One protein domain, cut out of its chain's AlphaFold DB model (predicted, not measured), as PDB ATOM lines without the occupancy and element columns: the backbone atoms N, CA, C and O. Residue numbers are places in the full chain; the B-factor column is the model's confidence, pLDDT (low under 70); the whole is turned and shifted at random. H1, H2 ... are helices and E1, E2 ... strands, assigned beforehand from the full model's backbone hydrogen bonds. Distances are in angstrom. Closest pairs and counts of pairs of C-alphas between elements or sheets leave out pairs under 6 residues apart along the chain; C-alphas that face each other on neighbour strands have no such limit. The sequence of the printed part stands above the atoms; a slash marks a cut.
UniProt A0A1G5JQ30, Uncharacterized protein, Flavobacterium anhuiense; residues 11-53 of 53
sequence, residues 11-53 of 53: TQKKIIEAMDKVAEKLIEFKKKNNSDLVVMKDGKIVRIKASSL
ATOM      1  N   THR A  11      27.213 -43.802 -11.217       94.19
ATOM      2  CA  THR A  11      26.528 -43.369  -9.992       94.19
ATOM      3  C   THR A  11      26.046 -41.926 -10.093       94.19
ATOM      4  O   THR A  11      24.897 -41.645  -9.764       94.19
ATOM      5  N   GLN A  12      26.883 -41.013 -10.593       92.62
ATOM      6  CA  GLN A  12      26.486 -39.618 -10.795       92.62
ATOM      7  C   GLN A  12      25.337 -39.501 -11.800       92.62
ATOM      8  O   GLN A  12      24.417 -38.723 -11.572       92.62
ATOM      9  N   LYS A  13      25.333 -40.321 -12.858       94.62
ATOM     10  CA  LYS A  13      24.227 -40.368 -13.821       94.62
ATOM     11  C   LYS A  13      22.905 -40.753 -13.149       94.62
ATOM     12  O   LYS A  13      21.917 -40.050 -13.318       94.62
ATOM     13  N   LYS A  14      22.907 -41.801 -12.317       95.44
ATOM     14  CA  LYS A  14      21.718 -42.211 -11.545       95.44
ATOM     15  C   LYS A  14      21.224 -41.116 -10.600       95.44
ATOM     16  O   LYS A  14      20.020 -40.959 -10.431       95.44
ATOM     17  N   ILE A  15      22.140 -40.373  -9.975       95.62
ATOM     18  CA  ILE A  15      21.787 -39.264  -9.080       95.62
ATOM     19  C   ILE A  15      21.106 -38.141  -9.867       95.62
ATOM     20  O   ILE A  15      20.066 -37.662  -9.431       95.62
ATOM     21  N   ILE A  16      21.648 -37.759 -11.025       94.69
ATOM     22  CA  ILE A  16      21.050 -36.727 -11.885       94.69
ATOM     23  C   ILE A  16      19.647 -37.158 -12.334       94.69
ATOM     24  O   ILE A  16      18.691 -36.429 -12.098       94.69
ATOM     25  N   GLU A  17      19.497 -38.385 -12.839       95.31
ATOM     26  CA  GLU A  17      18.189 -38.931 -13.239       95.31
ATOM     27  C   GLU A  17      17.182 -38.977 -12.073       95.31
ATOM     28  O   GLU A  17      15.976 -38.805 -12.264       95.31
ATOM     29  N   ALA A  18      17.651 -39.225 -10.848       96.50
ATOM     30  CA  ALA A  18      16.803 -39.180  -9.662       96.50
ATOM     31  C   ALA A  18      16.389 -37.743  -9.304       96.50
ATOM     32  O   ALA A  18      15.249 -37.533  -8.895       96.50
ATOM     33  N   MET A  19      17.281 -36.763  -9.466       95.88
ATOM     34  CA  MET A  19      16.976 -35.347  -9.230       95.88
ATOM     35  C   MET A  19      15.963 -34.800 -10.236       95.88
ATOM     36  O   MET A  19      15.052 -34.086  -9.819       95.88
ATOM     37  N   ASP A  20      16.041 -35.208 -11.503       95.19
ATOM     38  CA  ASP A  20      15.045 -34.846 -12.520       95.19
ATOM     39  C   ASP A  20      13.647 -35.337 -12.111       95.19
ATOM     40  O   ASP A  20      12.693 -34.562 -12.035       95.19
ATOM     41  N   LYS A  21      13.542 -36.606 -11.694       96.62
ATOM     42  CA  LYS A  21      12.282 -37.187 -11.196       96.62
ATOM     43  C   LYS A  21      11.757 -36.497  -9.937       96.62
ATOM     44  O   LYS A  21      10.546 -36.414  -9.734       96.62
ATOM     45  N   VAL A  22      12.645 -36.046  -9.052       96.25
ATOM     46  CA  VAL A  22      12.251 -35.290  -7.855       96.25
ATOM     47  C   VAL A  22      11.671 -33.937  -8.256       96.25
ATOM     48  O   VAL A  22      10.621 -33.561  -7.734       96.25
ATOM     49  N   ALA A  23      12.300 -33.234  -9.199       93.19
ATOM     50  CA  ALA A  23      11.805 -31.957  -9.697       93.19
ATOM     51  C   ALA A  23      10.407 -32.098 -10.324       93.19
ATOM     52  O   ALA A  23       9.499 -31.353  -9.951       93.19
ATOM     53  N   GLU A  24      10.203 -33.099 -11.186       94.94
ATOM     54  CA  GLU A  24       8.901 -33.402 -11.798       94.94
ATOM     55  C   GLU A  24       7.814 -33.633 -10.739       94.94
ATOM     56  O   GLU A  24       6.781 -32.957 -10.727       94.94
ATOM     57  N   LYS A  25       8.073 -34.528  -9.778       96.06
ATOM     58  CA  LYS A  25       7.107 -34.855  -8.719       96.06
ATOM     59  C   LYS A  25       6.798 -33.673  -7.807       96.06
ATOM     60  O   LYS A  25       5.662 -33.533  -7.353       96.06
ATOM     61  N   LEU A  26       7.784 -32.823  -7.521       93.56
ATOM     62  CA  LEU A  26       7.569 -31.613  -6.730       93.56
ATOM     63  C   LEU A  26       6.656 -30.633  -7.464       93.56
ATOM     64  O   LEU A  26       5.743 -30.091  -6.844       93.56
ATOM     65  N   ILE A  27       6.848 -30.437  -8.769       93.25
ATOM     66  CA  ILE A  27       5.976 -29.576  -9.574       93.25
ATOM     67  C   ILE A  27       4.543 -30.119  -9.565       93.25
ATOM     68  O   ILE A  27       3.610 -29.372  -9.267       93.25
ATOM     69  N   GLU A  28       4.354 -31.418  -9.809       94.88
ATOM     70  CA  GLU A  28       3.029 -32.046  -9.756       94.88
ATOM     71  C   GLU A  28       2.354 -31.876  -8.391       94.88
ATOM     72  O   GLU A  28       1.174 -31.530  -8.315       94.88
ATOM     73  N   PHE A  29       3.096 -32.092  -7.305       94.88
ATOM     74  CA  PHE A  29       2.597 -31.912  -5.944       94.88
ATOM     75  C   PHE A  29       2.158 -30.466  -5.687       94.88
ATOM     76  O   PHE A  29       1.096 -30.226  -5.111       94.88
ATOM     77  N   LYS A  30       2.949 -29.489  -6.141       93.50
ATOM     78  CA  LYS A  30       2.637 -28.062  -5.996       93.50
ATOM     79  C   LYS A  30       1.388 -27.664  -6.776       93.50
ATOM     80  O   LYS A  30       0.551 -26.956  -6.212       93.50
ATOM     81  N   LYS A  31       1.219 -28.184  -8.000       92.62
ATOM     82  CA  LYS A  31       0.008 -28.011  -8.821       92.62
ATOM     83  C   LYS A  31      -1.227 -28.589  -8.136       92.62
ATOM     84  O   LYS A  31      -2.210 -27.879  -7.964       92.62
ATOM     85  N   LYS A  32      -1.158 -29.851  -7.689       94.81
ATOM     86  CA  LYS A  32      -2.274 -30.544  -7.019       94.81
ATOM     87  C   LYS A  32      -2.745 -29.817  -5.761       94.81
ATOM     88  O   LYS A  32      -3.942 -29.734  -5.521       94.81
ATOM     89  N   ASN A  33      -1.812 -29.257  -4.997       94.62
ATOM     90  CA  ASN A  33      -2.117 -28.543  -3.760       94.62
ATOM     91  C   ASN A  33      -2.351 -27.036  -3.951       94.62
ATOM     92  O   ASN A  33      -2.467 -26.325  -2.957       94.62
ATOM     93  N   ASN A  34      -2.372 -26.539  -5.196       92.50
ATOM     94  CA  ASN A  34      -2.489 -25.117  -5.534       92.50
ATOM     95  C   ASN A  34      -1.561 -24.220  -4.687       92.50
ATOM     96  O   ASN A  34      -1.970 -23.198  -4.139       92.50
ATOM     97  N   SER A  35      -0.306 -24.652  -4.529       94.06
ATOM     98  CA  SER A  35       0.670 -24.005  -3.647       94.06
ATOM     99  C   SER A  35       1.876 -23.499  -4.425       94.06
ATOM    100  O   SER A  35       2.353 -24.161  -5.347       94.06
ATOM    101  N   ASP A  36       2.397 -22.340  -4.029       94.06
ATOM    102  CA  ASP A  36       3.535 -21.724  -4.708       94.06
ATOM    103  C   ASP A  36       4.795 -22.603  -4.636       94.06
ATOM    104  O   ASP A  36       5.143 -23.198  -3.599       94.06
ATOM    105  N   LEU A  37       5.515 -22.641  -5.757       93.94
ATOM    106  CA  LEU A  37       6.868 -23.170  -5.839       93.94
ATOM    107  C   LEU A  37       7.849 -22.031  -5.556       93.94
ATOM    108  O   LEU A  37       7.859 -21.015  -6.246       93.94
ATOM    109  N   VAL A  38       8.679 -22.197  -4.529       93.56
ATOM    110  CA  VAL A  38       9.677 -21.200  -4.133       93.56
ATOM    111  C   VAL A  38      11.054 -21.725  -4.508       93.56
ATOM    112  O   VAL A  38      11.443 -22.800  -4.059       93.56
ATOM    113  N   VAL A  39      11.781 -20.974  -5.329       93.44
ATOM    114  CA  VAL A  39      13.119 -21.331  -5.815       93.44
ATOM    115  C   VAL A  39      14.074 -20.163  -5.631       93.44
ATOM    116  O   VAL A  39      13.657 -19.007  -5.574       93.44
ATOM    117  N   MET A  40      15.369 -20.454  -5.557       95.19
ATOM    118  CA  MET A  40      16.399 -19.427  -5.659       95.19
ATOM    119  C   MET A  40      16.823 -19.303  -7.124       95.19
ATOM    120  O   MET A  40      17.277 -20.276  -7.718       95.19
ATOM    121  N   LYS A  41      16.662 -18.116  -7.706       93.06
ATOM    122  CA  LYS A  41      17.068 -17.789  -9.074       93.06
ATOM    123  C   LYS A  41      17.921 -16.527  -9.031       93.06
ATOM    124  O   LYS A  41      17.500 -15.529  -8.454       93.06
ATOM    125  N   ASP A  42      19.128 -16.593  -9.587       94.75
ATOM    126  CA  ASP A  42      20.072 -15.465  -9.628       94.75
ATOM    127  C   ASP A  42      20.335 -14.846  -8.236       94.75
ATOM    128  O   ASP A  42      20.362 -13.629  -8.059       94.75
ATOM    129  N   GLY A  43      20.450 -15.703  -7.212       95.88
ATOM    130  CA  GLY A  43      20.660 -15.297  -5.815       95.88
ATOM    131  C   GLY A  43      19.439 -14.674  -5.125       95.88
ATOM    132  O   GLY A  43      19.535 -14.258  -3.973       95.88
ATOM    133  N   LYS A  44      18.281 -14.618  -5.792       96.62
ATOM    134  CA  LYS A  44      17.028 -14.087  -5.244       96.62
ATOM    135  C   LYS A  44      16.004 -15.192  -5.052       96.62
ATOM    136  O   LYS A  44      15.928 -16.137  -5.832       96.62
ATOM    137  N   ILE A  45      15.177 -15.051  -4.023       96.25
ATOM    138  CA  ILE A  45      14.036 -15.940  -3.810       96.25
ATOM    139  C   ILE A  45      12.920 -15.526  -4.774       96.25
ATOM    140  O   ILE A  45      12.431 -14.400  -4.715       96.25
ATOM    141  N   VAL A  46      12.507 -16.445  -5.642       95.94
ATOM    142  CA  VAL A  46      11.406 -16.274  -6.592       95.94
ATOM    143  C   VAL A  46      10.288 -17.239  -6.226       95.94
ATOM    144  O   VAL A  46      10.527 -18.412  -5.937       95.94
ATOM    145  N   ARG A  47       9.052 -16.740  -6.242       95.50
ATOM    146  CA  ARG A  47       7.841 -17.540  -6.041       95.50
ATOM    147  C   ARG A  47       7.123 -17.682  -7.374       95.50
ATOM    148  O   ARG A  47       6.804 -16.681  -8.008       95.50
ATOM    149  N   ILE A  48       6.880 -18.916  -7.783       93.81
ATOM    150  CA  ILE A  48       6.139 -19.272  -8.987       93.81
ATOM    151  C   ILE A  48       4.781 -19.787  -8.528       93.81
ATOM    152  O   ILE A  48       4.704 -20.752  -7.765       93.81
ATOM    153  N   LYS A  49       3.710 -19.124  -8.967       92.50
ATOM    154  CA  LYS A  49       2.348 -19.524  -8.606       92.50
ATOM    155  C   LYS A  49       2.017 -20.863  -9.246       92.50
ATOM    156  O   LYS A  49       2.378 -21.092 -10.400       92.50
ATOM    157  N   ALA A  50       1.263 -21.705  -8.542       88.38
ATOM    158  CA  ALA A  50       0.822 -22.995  -9.077       88.38
ATOM    159  C   ALA A  50       0.069 -22.865 -10.414       88.38
ATOM    160  O   ALA A  50       0.230 -23.708 -11.286       88.38
ATOM    161  N   SER A  51      -0.673 -21.769 -10.610       85.00
ATOM    162  CA  SER A  51      -1.375 -21.450 -11.862       85.00
ATOM    163  C   SER A  51      -0.462 -21.135 -13.055       85.00
ATOM    164  O   SER A  51      -0.949 -21.019 -14.172       85.00
ATOM    165  N   SER A  52       0.833 -20.912 -12.816       85.19
ATOM    166  CA  SER A  52       1.843 -20.569 -13.831       85.19
ATOM    167  C   SER A  52       2.889 -21.667 -14.051       85.19
ATOM    168  O   SER A  52       3.805 -21.475 -14.846       85.19
ATOM    169  N   LEU A  53       2.767 -22.786 -13.326       82.56
ATOM    170  CA  LEU A  53       3.564 -23.999 -13.516       82.56
ATOM    171  C   LEU A  53       2.939 -24.874 -14.600       82.56
ATOM    172  O   LEU A  53       3.697 -25.620 -15.256       82.56
TER     173      LEU A  53
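Overview. This is residues 11 to 53 of the 53 residues of an uncharacterized protein of Flavobacterium anhuiense (UniProt A0A1G5JQ30). A long helix, H1, and a strand hairpin, E1 and E2, make the two arms of an open V, joined at the end of H1; residues 11 to 25 of H1 and the hairpin's tip, residues 40 to 45, stick out free. The printed part has 43 residues, in the order H1, E1, E2, with a two-stranded antiparallel sheet, E1 - E2; the class is mixed. It is loose, with a radius of gyration of the C-alphas of 12.3 A, and flat, spanning 34 by 27 by 11 A.

Arrangement. Begin with H1, residues 11 to 32, where every O i to N i+4 pair is within hydrogen-bond range. Its closest C-alphas to E1, residues 37 to 41, are those of Lys 30 and Leu 37, 6.5 A apart. E2, residues 44 to 48, forms an antiparallel hairpin with E1 at 148 degrees; look for N 39 and O 46, 2.9 A apart and within hydrogen-bond range. H1 and E2 are apart.

Along the chain. Find C-alpha 11 at (26.528, -43.369, -9.992); H1 runs 31.7 A to C-alpha 32. E1 covers 12.0 A and E2 12.6 A, ending at C-alpha 48, (6.139, -19.272, -8.987).

Size, cuts and confidence. The C-alphas farthest apart, of Thr 11 and Ser 51, are 35.5 A apart. Both links are tight, the printed part has no cut, and no printed residue is under 70 in pLDDT.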